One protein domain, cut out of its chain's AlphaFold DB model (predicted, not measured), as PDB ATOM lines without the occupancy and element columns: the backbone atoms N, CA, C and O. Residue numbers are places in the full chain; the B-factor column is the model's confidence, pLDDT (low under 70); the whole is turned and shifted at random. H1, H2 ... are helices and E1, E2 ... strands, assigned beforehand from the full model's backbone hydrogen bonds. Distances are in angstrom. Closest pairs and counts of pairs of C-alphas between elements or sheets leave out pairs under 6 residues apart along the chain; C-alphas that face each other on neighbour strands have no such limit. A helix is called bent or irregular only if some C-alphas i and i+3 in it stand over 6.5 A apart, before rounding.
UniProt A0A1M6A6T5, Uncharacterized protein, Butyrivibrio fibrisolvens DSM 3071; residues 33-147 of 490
ATOM      1  N   GLN A  33      15.452 -31.508 -31.272       88.19
ATOM      2  CA  GLN A  33      14.868 -32.766 -30.829       88.19
ATOM      3  C   GLN A  33      13.682 -32.439 -29.926       88.19
ATOM      4  O   GLN A  33      13.860 -31.904 -28.831       88.19
ATOM      5  N   ALA A  34      12.481 -32.784 -30.380       87.06
ATOM      6  CA  ALA A  34      11.270 -32.668 -29.582       87.06
ATOM      7  C   ALA A  34      11.121 -33.852 -28.626       87.06
ATOM      8  O   ALA A  34      11.417 -34.994 -28.990       87.06
ATOM      9  N   VAL A  35      10.648 -33.553 -27.422       88.81
ATOM     10  CA  VAL A  35      10.143 -34.514 -26.444       88.81
ATOM     11  C   VAL A  35       8.799 -33.978 -25.968       88.81
ATOM     12  O   VAL A  35       8.733 -32.996 -25.223       88.81
ATOM     13  N   GLU A  36       7.718 -34.583 -26.441       84.19
ATOM     14  CA  GLU A  36       6.367 -34.081 -26.188       84.19
ATOM     15  C   GLU A  36       5.851 -34.536 -24.814       84.19
ATOM     16  O   GLU A  36       6.329 -35.501 -24.215       84.19
ATOM     17  N   ALA A  37       4.854 -33.828 -24.283       83.00
ATOM     18  CA  ALA A  37       4.308 -34.127 -22.964       83.00
ATOM     19  C   ALA A  37       3.718 -35.546 -22.930       83.00
ATOM     20  O   ALA A  37       2.909 -35.925 -23.776       83.00
ATOM     21  N   GLY A  38       4.128 -36.329 -21.930       78.00
ATOM     22  CA  GLY A  38       3.758 -37.739 -21.793       78.00
ATOM     23  C   GLY A  38       4.738 -38.718 -22.446       78.00
ATOM     24  O   GLY A  38       4.655 -39.914 -22.169       78.00
ATOM     25  N   GLU A  39       5.698 -38.244 -23.244       83.06
ATOM     26  CA  GLU A  39       6.808 -39.065 -23.725       83.06
ATOM     27  C   GLU A  39       7.911 -39.130 -22.666       83.06
ATOM     28  O   GLU A  39       8.446 -38.116 -22.226       83.06
ATOM     29  N   GLN A  40       8.260 -40.347 -22.250       85.56
ATOM     30  CA  GLN A  40       9.357 -40.587 -21.303       85.56
ATOM     31  C   GLN A  40      10.634 -41.048 -21.999       85.56
ATOM     32  O   GLN A  40      11.673 -41.150 -21.357       85.56
ATOM     33  N   THR A  41      10.566 -41.339 -23.299       90.56
ATOM     34  CA  THR A  41      11.684 -41.866 -24.079       90.56
ATOM     35  C   THR A  41      11.766 -41.200 -25.436       90.56
ATOM     36  O   THR A  41      10.741 -41.061 -26.100       90.56
ATOM     37  N   PHE A  42      12.976 -40.913 -25.903       91.12
ATOM     38  CA  PHE A  42      13.224 -40.418 -27.254       91.12
ATOM     39  C   PHE A  42      14.499 -41.036 -27.837       91.12
ATOM     40  O   PHE A  42      15.370 -41.511 -27.110       91.12
ATOM     41  N   THR A  43      14.609 -41.062 -29.165       91.62
ATOM     42  CA  THR A  43      15.853 -41.445 -29.855       91.62
ATOM     43  C   THR A  43      16.585 -40.176 -30.254       91.62
ATOM     44  O   THR A  43      16.015 -39.359 -30.969       91.62
ATOM     45  N   ALA A  44      17.828 -40.004 -29.805       91.00
ATOM     46  CA  ALA A  44      18.581 -38.781 -30.058       91.00
ATOM     47  C   ALA A  44      18.840 -38.585 -31.560       91.00
ATOM     48  O   ALA A  44      19.480 -39.416 -32.207       91.00
ATOM     49  N   SER A  45      18.364 -37.470 -32.111       88.88
ATOM     50  CA  SER A  45      18.664 -37.034 -33.483       88.88
ATOM     51  C   SER A  45      19.803 -36.011 -33.560       88.88
ATOM     52  O   SER A  45      20.359 -35.789 -34.636       88.88
ATOM     53  N   ILE A  46      20.183 -35.432 -32.418       90.62
ATOM     54  CA  ILE A  46      21.254 -34.441 -32.274       90.62
ATOM     55  C   ILE A  46      22.338 -34.967 -31.334       90.62
ATOM     56  O   ILE A  46      22.050 -35.765 -30.445       90.62
ATOM     57  N   SER A  47      23.583 -34.545 -31.556       90.88
ATOM     58  CA  SER A  47      24.742 -35.020 -30.788       90.88
ATOM     59  C   SER A  47      25.186 -34.082 -29.672       90.88
ATOM     60  O   SER A  47      25.816 -34.522 -28.721       90.88
ATOM     61  N   ASP A  48      24.907 -32.793 -29.815       91.94
ATOM     62  CA  ASP A  48      25.326 -31.734 -28.901       91.94
ATOM     63  C   ASP A  48      24.068 -30.951 -28.541       91.94
ATOM     64  O   ASP A  48      23.367 -30.507 -29.448       91.94
ATOM     65  N   VAL A  49      23.740 -30.847 -27.255       91.62
ATOM     66  CA  VAL A  49      22.578 -30.113 -26.744       91.62
ATOM     67  C   VAL A  49      23.080 -28.868 -26.034       91.62
ATOM     68  O   VAL A  49      23.759 -28.946 -25.012       91.62
ATOM     69  N   ARG A  50      22.724 -27.710 -26.579       90.06
ATOM     70  CA  ARG A  50      23.198 -26.388 -26.154       90.06
ATOM     71  C   ARG A  50      22.145 -25.565 -25.448       90.06
ATOM     72  O   ARG A  50      22.494 -24.736 -24.616       90.06
ATOM     73  N   PHE A  51      20.880 -25.783 -25.790       89.00
ATOM     74  CA  PHE A  51      19.752 -25.120 -25.154       89.00
ATOM     75  C   PHE A  51      18.623 -26.117 -24.939       89.00
ATOM     76  O   PHE A  51      18.450 -27.062 -25.709       89.00
ATOM     77  N   ILE A  52      17.840 -25.876 -23.896       89.75
ATOM     78  CA  ILE A  52      16.639 -26.640 -23.581       89.75
ATOM     79  C   ILE A  52      15.533 -25.617 -23.382       89.75
ATOM     80  O   ILE A  52      15.584 -24.828 -22.440       89.75
ATOM     81  N   VAL A  53      14.547 -25.624 -24.272       88.50
ATOM     82  CA  VAL A  53      13.350 -24.789 -24.146       88.50
ATOM     83  C   VAL A  53      12.137 -25.656 -23.887       88.50
ATOM     84  O   VAL A  53      12.146 -26.857 -24.154       88.50
ATOM     85  N   MET A  54      11.091 -25.054 -23.337       89.12
ATOM     86  CA  MET A  54       9.915 -25.800 -22.910       89.12
ATOM     87  C   MET A  54       8.632 -25.010 -23.111       89.12
ATOM     88  O   MET A  54       8.651 -23.786 -23.203       89.12
ATOM     89  N   THR A  55       7.527 -25.734 -23.186       88.12
ATOM     90  CA  THR A  55       6.164 -25.199 -23.190       88.12
ATOM     91  C   THR A  55       5.322 -26.051 -22.258       88.12
ATOM     92  O   THR A  55       5.581 -27.247 -22.094       88.12
ATOM     93  N   ASN A  56       4.313 -25.449 -21.647       88.38
ATOM     94  CA  ASN A  56       3.339 -26.176 -20.855       88.38
ATOM     95  C   ASN A  56       2.097 -26.468 -21.704       88.38
ATOM     96  O   ASN A  56       1.619 -25.591 -22.412       88.38
ATOM     97  N   ASN A  57       1.583 -27.696 -21.666       81.94
ATOM     98  CA  ASN A  57       0.361 -28.051 -22.394       81.94
ATOM     99  C   ASN A  57      -0.866 -28.151 -21.477       81.94
ATOM    100  O   ASN A  57      -1.896 -28.633 -21.930       81.94
ATOM    101  N   ASP A  58      -0.778 -27.765 -20.202       83.81
ATOM    102  CA  ASP A  58      -1.926 -27.744 -19.299       83.81
ATOM    103  C   ASP A  58      -2.668 -26.401 -19.410       83.81
ATOM    104  O   ASP A  58      -2.163 -25.361 -18.965       83.81
ATOM    105  N   PRO A  59      -3.892 -26.392 -19.966       73.94
ATOM    106  CA  PRO A  59      -4.635 -25.161 -20.137       73.94
ATOM    107  C   PRO A  59      -5.034 -24.497 -18.812       73.94
ATOM    108  O   PRO A  59      -5.181 -23.275 -18.752       73.94
ATOM    109  N   VAL A  60      -5.157 -25.270 -17.726       82.31
ATOM    110  CA  VAL A  60      -5.568 -24.765 -16.407       82.31
ATOM    111  C   VAL A  60      -4.517 -23.822 -15.816       82.31
ATOM    112  O   VAL A  60      -4.853 -22.914 -15.051       82.31
ATOM    113  N   LEU A  61      -3.246 -23.997 -16.189       83.06
ATOM    114  CA  LEU A  61      -2.130 -23.236 -15.633       83.06
ATOM    115  C   LEU A  61      -1.823 -21.932 -16.382       83.06
ATOM    116  O   LEU A  61      -1.023 -21.147 -15.875       83.06
ATOM    117  N   LYS A  62      -2.476 -21.646 -17.519       81.12
ATOM    118  CA  LYS A  62      -2.174 -20.478 -18.373       81.12
ATOM    119  C   LYS A  62      -2.010 -19.173 -17.594       81.12
ATOM    120  O   LYS A  62      -0.938 -18.581 -17.604       81.12
ATOM    121  N   ASN A  63      -3.066 -18.745 -16.897       82.62
ATOM    122  CA  ASN A  63      -3.087 -17.431 -16.243       82.62
ATOM    123  C   ASN A  63      -2.007 -17.299 -15.161       82.62
ATOM    124  O   ASN A  63      -1.578 -16.191 -14.854       82.62
ATOM    125  N   ARG A  64      -1.588 -18.423 -14.568       86.06
ATOM    126  CA  ARG A  64      -0.522 -18.449 -13.568       86.06
ATOM    127  C   ARG A  64       0.843 -18.362 -14.232       86.06
ATOM    128  O   ARG A  64       1.623 -17.490 -13.871       86.06
ATOM    129  N   LEU A  65       1.087 -19.199 -15.237       85.81
ATOM    130  CA  LEU A  65       2.342 -19.258 -15.992       85.81
ATOM    131  C   LEU A  65       2.680 -17.942 -16.716       85.81
ATOM    132  O   LEU A  65       3.850 -17.599 -16.852       85.81
ATOM    133  N   ASP A  66       1.672 -17.146 -17.077       79.19
ATOM    134  CA  ASP A  66       1.871 -15.801 -17.637       79.19
ATOM    135  C   ASP A  66       2.418 -14.778 -16.615       79.19
ATOM    136  O   ASP A  66       2.866 -13.696 -16.996       79.19
ATOM    137  N   THR A  67       2.370 -15.086 -15.313       82.00
ATOM    138  CA  THR A  67       2.726 -14.149 -14.226       82.00
ATOM    139  C   THR A  67       3.737 -14.691 -13.220       82.00
ATOM    140  O   THR A  67       4.331 -13.912 -12.473       82.00
ATOM    141  N   GLU A  68       3.935 -16.004 -13.186       86.69
ATOM    142  CA  GLU A  68       4.781 -16.703 -12.228       86.69
ATOM    143  C   GLU A  68       5.892 -17.464 -12.961       86.69
ATOM    144  O   GLU A  68       5.635 -18.217 -13.899       86.69
ATOM    145  N   ASP A  69       7.128 -17.315 -12.482       87.69
ATOM    146  CA  ASP A  69       8.250 -18.119 -12.962       87.69
ATOM    147  C   ASP A  69       8.214 -19.537 -12.371       87.69
ATOM    148  O   ASP A  69       7.839 -19.751 -11.211       87.69
ATOM    149  N   VAL A  70       8.684 -20.503 -13.156       88.94
ATOM    150  CA  VAL A  70       8.736 -21.930 -12.827       88.94
ATOM    151  C   VAL A  70      10.187 -22.372 -12.667       88.94
ATOM    152  O   VAL A  70      11.034 -22.075 -13.509       88.94
ATOM    153  N   SER A  71      10.478 -23.124 -11.608       88.19
ATOM    154  CA  SER A  71      11.756 -23.836 -11.479       88.19
ATOM    155  C   SER A  71      11.619 -25.240 -12.057       88.19
ATOM    156  O   SER A  71      10.683 -25.953 -11.684       88.19
ATOM    157  N   VAL A  72      12.524 -25.636 -12.956       91.56
ATOM    158  CA  VAL A  72      12.463 -26.923 -13.662       91.56
ATOM    159  C   VAL A  72      13.754 -27.705 -13.450       91.56
ATOM    160  O   VAL A  72      14.823 -27.287 -13.886       91.56
ATOM    161  N   GLY A  73      13.652 -28.865 -12.808       92.12
ATOM    162  CA  GLY A  73      14.693 -29.893 -12.800       92.12
ATOM    163  C   GLY A  73      14.451 -30.893 -13.924       92.12
ATOM    164  O   GLY A  73      13.323 -31.365 -14.072       92.12
ATOM    165  N   ILE A  74      15.478 -31.214 -14.705       93.06
ATOM    166  CA  ILE A  74      15.421 -32.174 -15.810       93.06
ATOM    167  C   ILE A  74      16.520 -33.220 -15.648       93.06
ATOM    168  O   ILE A  74      17.677 -32.879 -15.420       93.06
ATOM    169  N   THR A  75      16.156 -34.482 -15.842       93.88
ATOM    170  CA  THR A  75      17.078 -35.614 -15.829       93.88
ATOM    171  C   THR A  75      16.923 -36.395 -17.130       93.88
ATOM    172  O   THR A  75      15.821 -36.823 -17.473       93.88
ATOM    173  N   ILE A  76      18.020 -36.597 -17.858       94.25
ATOM    174  CA  ILE A  76      18.086 -37.370 -19.103       94.25
ATOM    175  C   ILE A  76      19.109 -38.484 -18.915       94.25
ATOM    176  O   ILE A  76      20.241 -38.222 -18.519       94.25
ATOM    177  N   TRP A  77      18.744 -39.730 -19.210       94.94
ATOM    178  CA  TRP A  77      19.660 -40.859 -19.037       94.94
ATOM    179  C   TRP A  77      19.479 -41.948 -20.087       94.94
ATOM    180  O   TRP A  77      18.413 -42.106 -20.674       94.94
ATOM    181  N   SER A  78      20.529 -42.733 -20.308       94.44
ATOM    182  CA  SER A  78      20.478 -43.958 -21.111       94.44
ATOM    183  C   SER A  78      20.790 -45.185 -20.263       94.44
ATOM    184  O   SER A  78      21.453 -45.082 -19.231       94.44
ATOM    185  N   ASP A  79      20.368 -46.357 -20.732       89.06
ATOM    186  CA  ASP A  79      20.592 -47.627 -20.030       89.06
ATOM    187  C   ASP A  79      22.087 -47.977 -19.879       89.06
ATOM    188  O   ASP A  79      22.469 -48.687 -18.950       89.06
ATOM    189  N   ASP A  80      22.952 -47.424 -20.739       82.88
ATOM    190  CA  ASP A  80      24.406 -47.638 -20.689       82.88
ATOM    191  C   ASP A  80      25.136 -46.671 -19.734       82.88
ATOM    192  O   ASP A  80      26.368 -46.663 -19.684       82.88
ATOM    193  N   GLY A  81      24.402 -45.831 -18.997       80.25
ATOM    194  CA  GLY A  81      24.949 -44.964 -17.949       80.25
ATOM    195  C   GLY A  81      25.312 -43.536 -18.371       80.25
ATOM    196  O   GLY A  81      25.853 -42.801 -17.549       80.25
ATOM    197  N   GLU A  82      25.015 -43.111 -19.607       83.25
ATOM    198  CA  GLU A  82      25.029 -41.669 -19.918       83.25
ATOM    199  C   GLU A  82      23.909 -40.977 -19.146       83.25
ATOM    200  O   GLU A  82      22.789 -41.489 -19.106       83.25
ATOM    201  N   TYR A  83      24.222 -39.836 -18.539       88.00
ATOM    202  CA  TYR A  83      23.359 -39.167 -17.577       88.00
ATOM    203  C   TYR A  83      23.596 -37.657 -17.623       88.00
ATOM    204  O   TYR A  83      24.742 -37.205 -17.645       88.00
ATOM    205  N   TYR A  84      22.513 -36.898 -17.614       90.19
ATOM    206  CA  TYR A  84      22.474 -35.449 -17.506       90.19
ATOM    207  C   TYR A  84      21.386 -35.083 -16.501       90.19
ATOM    208  O   TYR A  84      20.290 -35.637 -16.558       90.19
ATOM    209  N   ASP A  85      21.689 -34.176 -15.581       92.06
ATOM    210  CA  ASP A  85      20.766 -33.745 -14.535       92.06
ATOM    211  C   ASP A  85      21.062 -32.299 -14.183       92.06
ATOM    212  O   ASP A  85      22.185 -31.972 -13.799       92.06
ATOM    213  N   ALA A  86      20.077 -31.434 -14.375       90.25
ATOM    214  CA  ALA A  86      20.251 -30.002 -14.210       90.25
ATOM    215  C   ALA A  86      18.966 -29.353 -13.713       90.25
ATOM    216  O   ALA A  86      17.856 -29.784 -14.030       90.25
ATOM    217  N   VAL A  87      19.126 -28.261 -12.973       88.06
ATOM    218  CA  VAL A  87      18.022 -27.411 -12.529       88.06
ATOM    219  C   VAL A  87      18.152 -26.062 -13.219       88.06
ATOM    220  O   VAL A  87      19.242 -25.497 -13.312       88.06
ATOM    221  N   SER A  88      17.045 -25.554 -13.743       86.94
ATOM    222  CA  SER A  88      16.998 -24.227 -14.335       86.94
ATOM    223  C   SER A  88      16.975 -23.148 -13.252       86.94
ATOM    224  O   SER A  88      16.449 -23.337 -12.154       86.94
ATOM    225  N   GLN A  89      17.447 -21.950 -13.592       83.81
ATOM    226  CA  GLN A  89      16.968 -20.751 -12.890       83.81
ATOM    227  C   GLN A  89      15.450 -20.600 -13.110       83.81
ATOM    228  O   GLN A  89      14.940 -21.205 -14.049       83.81
ATOM    229  N   PRO A  90      14.705 -19.842 -12.284       84.62
ATOM    230  CA  PRO A  90      13.284 -19.599 -12.536       84.62
ATOM    231  C   PRO A  90      13.049 -19.080 -13.964       84.62
ATOM    232  O   PRO A  90      13.710 -18.136 -14.396       84.62
ATOM    233  N   LEU A  91      12.150 -19.738 -14.699       85.38
ATOM    234  CA  LEU A  91      11.842 -19.473 -16.103       85.38
ATOM    235  C   LEU A  91      10.389 -19.032 -16.245       85.38
ATOM    236  O   LEU A  91       9.494 -19.688 -15.715       85.38
ATOM    237  N   SER A  92      10.139 -18.013 -17.061       84.31
ATOM    238  CA  SER A  92       8.789 -17.764 -17.566       84.31
ATOM    239  C   SER A  92       8.474 -18.812 -18.635       84.31
ATOM    240  O   SER A  92       9.201 -18.911 -19.624       84.31
ATOM    241  N   ILE A  93       7.447 -19.633 -18.401       85.94
ATOM    242  CA  ILE A  93       6.955 -20.682 -19.312       85.94
ATOM    243  C   ILE A  93       5.562 -20.267 -19.790       85.94
ATOM    244  O   ILE A  93       4.823 -19.647 -19.038       85.94
ATOM    245  N   HIS A  94       5.176 -20.630 -21.014       82.81
ATOM    246  CA  HIS A  94       3.864 -20.291 -21.578       82.81
ATOM    247  C   HIS A  94       3.093 -21.537 -22.032       82.81
ATOM    248  O   HIS A  94       3.639 -22.643 -22.068       82.81
ATOM    249  N   THR A  95       1.811 -21.351 -22.367       78.19
ATOM    250  CA  THR A  95       0.899 -22.430 -22.816       78.19
ATOM    251  C   THR A  95       0.595 -22.423 -24.318       78.19
ATOM    252  O   THR A  95      -0.141 -23.265 -24.826       78.19
ATOM    253  N   ASN A  96       1.151 -21.464 -25.049       74.12
ATOM    254  CA  ASN A  96       0.913 -21.210 -26.473       74.12
ATOM    255  C   ASN A  96       2.215 -21.184 -27.292       74.12
ATOM    256  O   ASN A  96       2.208 -20.747 -28.443       74.12
ATOM    257  N   GLY A  97       3.333 -21.645 -26.727       78.94
ATOM    258  CA  GLY A  97       4.617 -21.662 -27.416       78.94
ATOM    259  C   GLY A  97       5.798 -21.947 -26.498       78.94
ATOM    260  O   GLY A  97       5.706 -21.852 -25.275       78.94
ATOM    261  N   TYR A  98       6.921 -22.294 -27.119       80.88
ATOM    262  CA  TYR A  98       8.161 -22.579 -26.404       80.88
ATOM    263  C   TYR A  98       8.820 -21.301 -25.893       80.88
ATOM    264  O   TYR A  98       8.734 -20.249 -26.515       80.88
ATOM    265  N   THR A  99       9.523 -21.405 -24.770       80.25
ATOM    266  CA  THR A  99      10.332 -20.306 -24.241       80.25
ATOM    267  C   THR A  99      11.461 -19.895 -25.194       80.25
ATOM    268  O   THR A  99      11.960 -20.690 -25.995       80.25
ATOM    269  N   SER A 100      11.901 -18.636 -25.097       76.75
ATOM    270  CA  SER A 100      13.073 -18.155 -25.839       76.75
ATOM    271  C   SER A 100      14.358 -18.840 -25.355       76.75
ATOM    272  O   SER A 100      14.557 -19.044 -24.152       76.75
ATOM    273  N   THR A 101      15.282 -19.119 -26.278       75.44
ATOM    274  CA  THR A 101      16.631 -19.619 -25.955       75.44
ATOM    275  C   THR A 101      17.421 -18.643 -25.081       75.44
ATOM    276  O   THR A 101      18.276 -19.058 -24.311       75.44
ATOM    277  N   GLU A 102      17.129 -17.343 -25.163       71.94
ATOM    278  CA  GLU A 102      17.783 -16.312 -24.340       71.94
ATOM    279  C   GLU A 102      17.351 -16.372 -22.867       71.94
ATOM    280  O   GLU A 102      18.115 -15.998 -21.974       71.94
ATOM    281  N   ASN A 103      16.136 -16.875 -22.626       67.62
ATOM    282  CA  ASN A 103      15.530 -16.952 -21.302       67.62
ATOM    283  C   ASN A 103      15.815 -18.285 -20.606       67.62
ATOM    284  O   ASN A 103      15.525 -18.411 -19.424       67.62
ATOM    285  N   THR A 104      16.385 -19.270 -21.304       69.62
ATOM    286  CA  THR A 104      16.639 -20.606 -20.756       69.62
ATOM    287  C   THR A 104      18.090 -20.758 -20.332       69.62
ATOM    288  O   THR A 104      19.019 -20.683 -21.134       69.62
ATOM    289  N   ARG A 105      18.295 -20.958 -19.028       74.62
ATOM    290  CA  ARG A 105      19.610 -21.210 -18.436       74.62
ATOM    291  C   ARG A 105      19.528 -22.428 -17.532       74.62
ATOM    292  O   ARG A 105      19.079 -22.324 -16.392       74.62
ATOM    293  N   PHE A 106      19.950 -23.565 -18.072       82.50
ATOM    294  CA  PHE A 106      20.322 -24.725 -17.272       82.50
ATOM    295  C   PHE A 106      21.815 -24.653 -16.975       82.50
ATOM    296  O   PHE A 106      22.605 -24.187 -17.803       82.50
ATOM    297  N   GLU A 107      22.183 -25.096 -15.782       75.75
ATOM    298  CA  GLU A 107      23.579 -25.351 -15.445       75.75
ATOM    299  C   GLU A 107      24.099 -26.528 -16.298       75.75
ATOM    300  O   GLU A 107      23.320 -27.349 -16.775       75.75
ATOM    301  N   ASP A 108      25.409 -26.570 -16.554       82.19
ATOM    302  CA  ASP A 108      26.089 -27.674 -17.256       82.19
ATOM    303  C   ASP A 108      25.709 -27.928 -18.734       82.19
ATOM    304  O   ASP A 108      25.976 -29.000 -19.279       82.19
ATOM    305  N   LEU A 109      25.176 -26.915 -19.429       86.00
ATOM    306  CA  LEU A 109      25.126 -26.889 -20.897       86.00
ATOM    307  C   LEU A 109      26.450 -26.364 -21.502       86.00
ATOM    308  O   LEU A 109      27.030 -25.409 -20.973       86.00
ATOM    309  N   PRO A 110      26.917 -26.906 -22.644       89.44
ATOM    310  CA  PRO A 110      26.286 -27.963 -23.435       89.44
ATOM    311  C   PRO A 110      26.598 -29.385 -22.936       89.44
ATOM    312  O   PRO A 110      27.655 -29.623 -22.350       89.44
ATOM    313  N   PHE A 111      25.722 -30.347 -23.246       90.44
ATOM    314  CA  PHE A 111      25.954 -31.777 -22.999       90.44
ATOM    315  C   PHE A 111      25.791 -32.608 -24.278       90.44
ATOM    316  O   PHE A 111      25.094 -32.213 -25.209       90.44
ATOM    317  N   ASN A 112      26.430 -33.780 -24.326       92.38
ATOM    318  CA  ASN A 112      26.437 -34.621 -25.523       92.38
ATOM    319  C   ASN A 112      25.442 -35.781 -25.434       92.38
ATOM    320  O   ASN A 112      25.274 -36.396 -24.382       92.38
ATOM    321  N   LEU A 113      24.867 -36.120 -26.584       92.12
ATOM    322  CA  LEU A 113      24.059 -37.306 -26.834       92.12
ATOM    323  C   LEU A 113      24.693 -38.131 -27.965       92.12
ATOM    324  O   LEU A 113      25.316 -37.610 -28.890       92.12
ATOM    325  N   THR A 114      24.496 -39.441 -27.933       93.00
ATOM    326  CA  THR A 114      24.877 -40.347 -29.016       93.00
ATOM    327  C   THR A 114      23.714 -40.467 -30.002       93.00
ATOM    328  O   THR A 114      22.670 -41.032 -29.680       93.00
ATOM    329  N   VAL A 115      23.884 -39.962 -31.228       92.69
ATOM    330  CA  VAL A 115      22.836 -40.006 -32.267       92.69
ATOM    331  C   VAL A 115      22.412 -41.449 -32.564       92.69
ATOM    332  O   VAL A 115      23.246 -42.336 -32.744       92.69
ATOM    333  N   GLY A 116      21.101 -41.680 -32.637       91.50
ATOM    334  CA  GLY A 116      20.486 -42.990 -32.855       91.50
ATOM    335  C   GLY A 116      20.320 -43.830 -31.587       91.50
ATOM    336  O   GLY A 116      19.701 -44.891 -31.649       91.50
ATOM    337  N   LYS A 117      20.834 -43.370 -30.442       93.06
ATOM    338  CA  LYS A 117      20.656 -44.022 -29.143       93.06
ATOM    339  C   LYS A 117      19.364 -43.552 -28.469       93.06
ATOM    340  O   LYS A 117      18.938 -42.411 -28.652       93.06
ATOM    341  N   GLN A 118      18.738 -44.443 -27.703       94.62
ATOM    342  CA  GLN A 118      17.530 -44.143 -26.940       94.62
ATOM    343  C   GLN A 118      17.887 -43.577 -25.561       94.62
ATOM    344  O   GLN A 118      18.771 -44.096 -24.878       94.62
ATOM    345  N   TYR A 119      17.172 -42.533 -25.162       95.19
ATOM    346  CA  TYR A 119      17.276 -41.888 -23.861       95.19
ATOM    347  C   TYR A 119      15.911 -41.848 -23.196       95.19
ATOM    348  O   TYR A 119      14.877 -41.791 -23.866       95.19
ATOM    349  N   ASN A 120      15.933 -41.856 -21.873       94.75
ATOM    350  CA  ASN A 120      14.805 -41.571 -21.014       94.75
ATOM    351  C   ASN A 120      14.920 -40.136 -20.496       94.75
ATOM    352  O   ASN A 120      16.027 -39.617 -20.337       94.75
ATOM    353  N   ILE A 121      13.781 -39.516 -20.212       93.38
ATOM    354  CA  ILE A 121      13.686 -38.157 -19.683       93.38
ATOM    355  C   ILE A 121      12.636 -38.094 -18.577       93.38
ATOM    356  O   ILE A 121      11.533 -38.625 -18.704       93.38
ATOM    357  N   ALA A 122      12.994 -37.428 -17.487       93.25
ATOM    358  CA  ALA A 122      12.114 -37.096 -16.379       93.25
ATOM    359  C   ALA A 122      12.331 -35.638 -15.983       93.25
ATOM    360  O   ALA A 122      13.398 -35.069 -16.213       93.25
ATOM    361  N   TYR A 123      11.314 -35.034 -15.379       93.38
ATOM    362  CA  TYR A 123      11.412 -33.676 -14.872       93.38
ATOM    363  C   TYR A 123      10.600 -33.500 -13.593       93.38
ATOM    364  O   TYR A 123       9.686 -34.269 -13.296       93.38
ATOM    365  N   SER A 124      10.939 -32.451 -12.855       93.06
ATOM    366  CA  SER A 124      10.154 -31.915 -11.751       93.06
ATOM    367  C   SER A 124      10.057 -30.412 -11.944       93.06
ATOM    368  O   SER A 124      11.082 -29.734 -11.971       93.06
ATOM    369  N   ALA A 125       8.841 -29.890 -12.061       92.38
ATOM    370  CA  ALA A 125       8.604 -28.466 -12.235       92.38
ATOM    371  C   ALA A 125       7.579 -27.966 -11.220       92.38
ATOM    372  O   ALA A 125       6.593 -28.652 -10.941       92.38
ATOM    373  N   GLN A 126       7.836 -26.801 -10.627       92.00
ATOM    374  CA  GLN A 126       6.983 -26.227  -9.585       92.00
ATOM    375  C   GLN A 126       6.915 -24.702  -9.695       92.00
ATOM    376  O   GLN A 126       7.912 -24.045 -10.012       92.00
ATOM    377  N   LEU A 127       5.737 -24.157  -9.391       89.19
ATOM    378  CA  LEU A 127       5.525 -22.727  -9.159       89.19
ATOM    379  C   LEU A 127       6.104 -22.307  -7.802       89.19
ATOM    380  O   LEU A 127       6.447 -23.142  -6.963       89.19
ATOM    381  N   GLN A 128       6.187 -20.997  -7.562       84.00
ATOM    382  CA  GLN A 128       6.776 -20.446  -6.332       84.00
ATOM    383  C   GLN A 128       6.046 -20.887  -5.052       84.00
ATOM    384  O   GLN A 128       6.653 -20.944  -3.984       84.00
ATOM    385  N   ASP A 129       4.757 -21.217  -5.151       86.56
ATOM    386  CA  ASP A 129       3.939 -21.718  -4.042       86.56
ATOM    387  C   ASP A 129       4.007 -23.248  -3.851       86.56
ATOM    388  O   ASP A 129       3.335 -23.789  -2.971       86.56
ATOM    389  N   GLY A 130       4.816 -23.947  -4.656       84.75
ATOM    390  CA  GLY A 130       4.965 -25.401  -4.629       84.75
ATOM    391  C   GLY A 130       3.908 -26.166  -5.431       84.75
ATOM    392  O   GLY A 130       3.894 -27.397  -5.382       84.75
ATOM    393  N   THR A 131       3.030 -25.482  -6.173       88.44
ATOM    394  CA  THR A 131       2.107 -26.149  -7.103       88.44
ATOM    395  C   THR A 131       2.917 -26.864  -8.192       88.44
ATOM    396  O   THR A 131       3.735 -26.210  -8.847       88.44
ATOM    397  N   PRO A 132       2.717 -28.176  -8.412       89.62
ATOM    398  CA  PRO A 132       3.399 -28.894  -9.480       89.62
ATOM    399  C   PRO A 132       2.945 -28.387 -10.852       89.62
ATOM    400  O   PRO A 132       1.768 -28.103 -11.072       89.62
ATOM    401  N   VAL A 133       3.901 -28.279 -11.770       89.62
ATOM    402  CA  VAL A 133       3.680 -27.926 -13.173       89.62
ATOM    403  C   VAL A 133       3.896 -29.184 -14.005       89.62
ATOM    404  O   VAL A 133       5.020 -29.520 -14.375       89.62
ATOM    405  N   ASP A 134       2.806 -29.890 -14.283       87.00
ATOM    406  CA  ASP A 134       2.815 -31.096 -15.109       87.00
ATOM    407  C   ASP A 134       2.595 -30.747 -16.598       87.00
ATOM    408  O   ASP A 134       2.293 -29.608 -16.949       87.00
ATOM    409  N   GLN A 135       2.732 -31.729 -17.496       87.25
ATOM    410  CA  GLN A 135       2.505 -31.596 -18.952       87.25
ATOM    411  C   GLN A 135       3.497 -30.685 -19.708       87.25
ATOM    412  O   GLN A 135       3.147 -30.084 -20.732       87.25
ATOM    413  N   LEU A 136       4.754 -30.610 -19.259       89.69
ATOM    414  CA  LEU A 136       5.817 -29.948 -20.020       89.69
ATOM    415  C   LEU A 136       6.219 -30.755 -21.262       89.69
ATOM    416  O   LEU A 136       6.368 -31.977 -21.212       89.69
ATOM    417  N   SER A 137       6.413 -30.048 -22.373       89.38
ATOM    418  CA  SER A 137       7.134 -30.530 -23.556       89.38
ATOM    419  C   SER A 137       8.446 -29.782 -23.688       89.38
ATOM    420  O   SER A 137       8.508 -28.588 -23.390       89.38
ATOM    421  N   PHE A 138       9.476 -30.475 -24.157       89.44
ATOM    422  CA  PHE A 138      10.830 -29.957 -24.274       89.44
ATOM    423  C   PHE A 138      11.281 -29.956 -25.730       89.44
ATOM    424  O   PHE A 138      10.993 -30.880 -26.491       89.44
ATOM    425  N   LEU A 139      12.051 -28.937 -26.094       89.12
ATOM    426  CA  LEU A 139      12.892 -28.953 -27.280       89.12
ATOM    427  C   LEU A 139      14.344 -28.844 -26.841       89.12
ATOM    428  O   LEU A 139      14.738 -27.890 -26.166       89.12
ATOM    429  N   LEU A 140      15.129 -29.833 -27.250       90.44
ATOM    430  CA  LEU A 140      16.575 -29.831 -27.110       90.44
ATOM    431  C   LEU A 140      17.153 -29.238 -28.396       90.44
ATOM    432  O   LEU A 140      16.943 -29.788 -29.480       90.44
ATOM    433  N   TYR A 141      17.858 -28.116 -28.287       88.94
ATOM    434  CA  TYR A 141      18.512 -27.467 -29.419       88.94
ATOM    435  C   TYR A 141      20.000 -27.761 -29.428       88.94
ATOM    436  O   TYR A 141      20.673 -27.600 -28.409       88.94
ATOM    437  N   GLY A 142      20.509 -28.149 -30.592       87.81
ATOM    438  CA  GLY A 142      21.928 -28.382 -30.810       87.81
ATOM    439  C   GLY A 142      22.639 -27.252 -31.535       87.81
ATOM    440  O   GLY A 142      22.431 -26.075 -31.246       87.81
ATOM    441  N   ASP A 143      23.513 -27.620 -32.469       85.25
ATOM    442  CA  ASP A 143      24.244 -26.664 -33.295       85.25
ATOM    443  C   ASP A 143      23.324 -25.819 -34.187       85.25
ATOM    444  O   ASP A 143      22.207 -26.212 -34.549       85.25
ATOM    445  N   ASN A 144      23.845 -24.658 -34.590       82.94
ATOM    446  CA  ASN A 144      23.162 -23.776 -35.524       82.94
ATOM    447  C   ASN A 144      22.920 -24.489 -36.861       82.94
ATOM    448  O   ASN A 144      23.814 -25.107 -37.445       82.94
ATOM    449  N   ARG A 145      21.714 -24.317 -37.390       81.88
ATOM    450  CA  ARG A 145      21.292 -24.794 -38.700       81.88
ATOM    451  C   ARG A 145      21.011 -23.595 -39.596       81.88
ATOM    452  O   ARG A 145      20.089 -22.821 -39.349       81.88
ATOM    453  N   SER A 146      21.810 -23.442 -40.649       78.12
ATOM    454  CA  SER A 146      21.607 -22.401 -41.662       78.12
ATOM    455  C   SER A 146      20.530 -22.814 -42.666       78.12
ATOM    456  O   SER A 146      20.535 -23.959 -43.132       78.12
ATOM    457  N   VAL A 147      19.694 -21.871 -43.104       77.25
ATOM    458  CA  VAL A 147      18.774 -22.068 -44.245       77.25
ATOM    459  C   VAL A 147      19.310 -21.513 -45.565       77.25
ATOM    460  O   VAL A 147      18.559 -21.377 -46.524       77.25
TER     461      VAL A 147
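What this domain is: This is residues 33 to 147 of the 490 residues of an uncharacterized protein of Butyrivibrio fibrisolvens DSM 3071 (UniProt A0A1M6A6T5). Two twisted sheets stand face to face with their strands crossed, like a flattened barrel that does not close. Sheet E2 E6 E4 E5 comes near sheet E1 E7 E3 at E1 and E2; within the long unnamed stretch of residues 88 to 117, residues 106 to 113 run along the open side between E3 and E5, H1 sits at one end, and E7 bends at residue 143, its last residues pointing away from the body. The printed part has 115 residues, with seven named strands and one named helix in the order E1 E2 E3 H1 E4 E5 E6 E7, and both sheets are antiparallel. The class is mostly strand, though under half of the residues are in named elements. The whole is compact, with a radius of gyration of the C-alphas of 13.9 A and spans of 38 by 34 by 23 A.

How they stand to each other: E1, residues 33 to 35, is an edge strand, antiparallel to E7, residues 136 to 146, with N 33 and O 140 2.9 A apart, within hydrogen-bond range. On the other side of E7 is E3, residues 51 to 56, also antiparallel, with N 139 and O 53 2.8 A apart. E2, residues 41 to 43, is an edge strand of the other sheet; the closest C-alphas of E1 and E2 are those of Val 35 and Phe 42, 6.7 A apart. E2 is antiparallel to E6, residues 118 to 126, with N 119 and O 42 2.8 A apart. The pairing is staggered: E6 pairs with E2 over residues 118 to 120 and with E4, residues 71 to 77, over residues 120 to 126, where N 122 and O 75 are 2.9 A apart. E4 and E5, residues 83 to 87, form a hairpin, with N 76 and O 84 2.8 A apart. H1, residues 59 to 65, is on neither sheet; it is irregular, with C-alphas 60 and 63 7.7 A apart, and has 1 of 3 O i to N i+4 pairs and 3 of 4 O i to N i+3 pairs within range.

Where its parts are: E1 begins at C-alpha 33, (14.868, -32.766, -30.829). E3 is 17.0 A long, H1 10.0 A, E4 20.2 A and E5 13.9 A; E1 and E2 are shorter. E6 is 27.1 A long and ends at C-alpha 126, (6.983, -26.227, -9.585). E7, 27.8 A long, bends by 75 degrees at residue 143 and ends at C-alpha 146, (21.607, -22.401, -41.662).

The domain as a whole: The two C-alphas farthest apart, those of Asp 129 and Val 147, are 42.9 A apart. The printed part has no cut. The link from E5 to E6, 30 residues, is long; in it residues 111 to 112 pair antiparallel with residues 48 to 49. The mean pLDDT of the printed part is 86.5, and residues 103 to 104 are under 70.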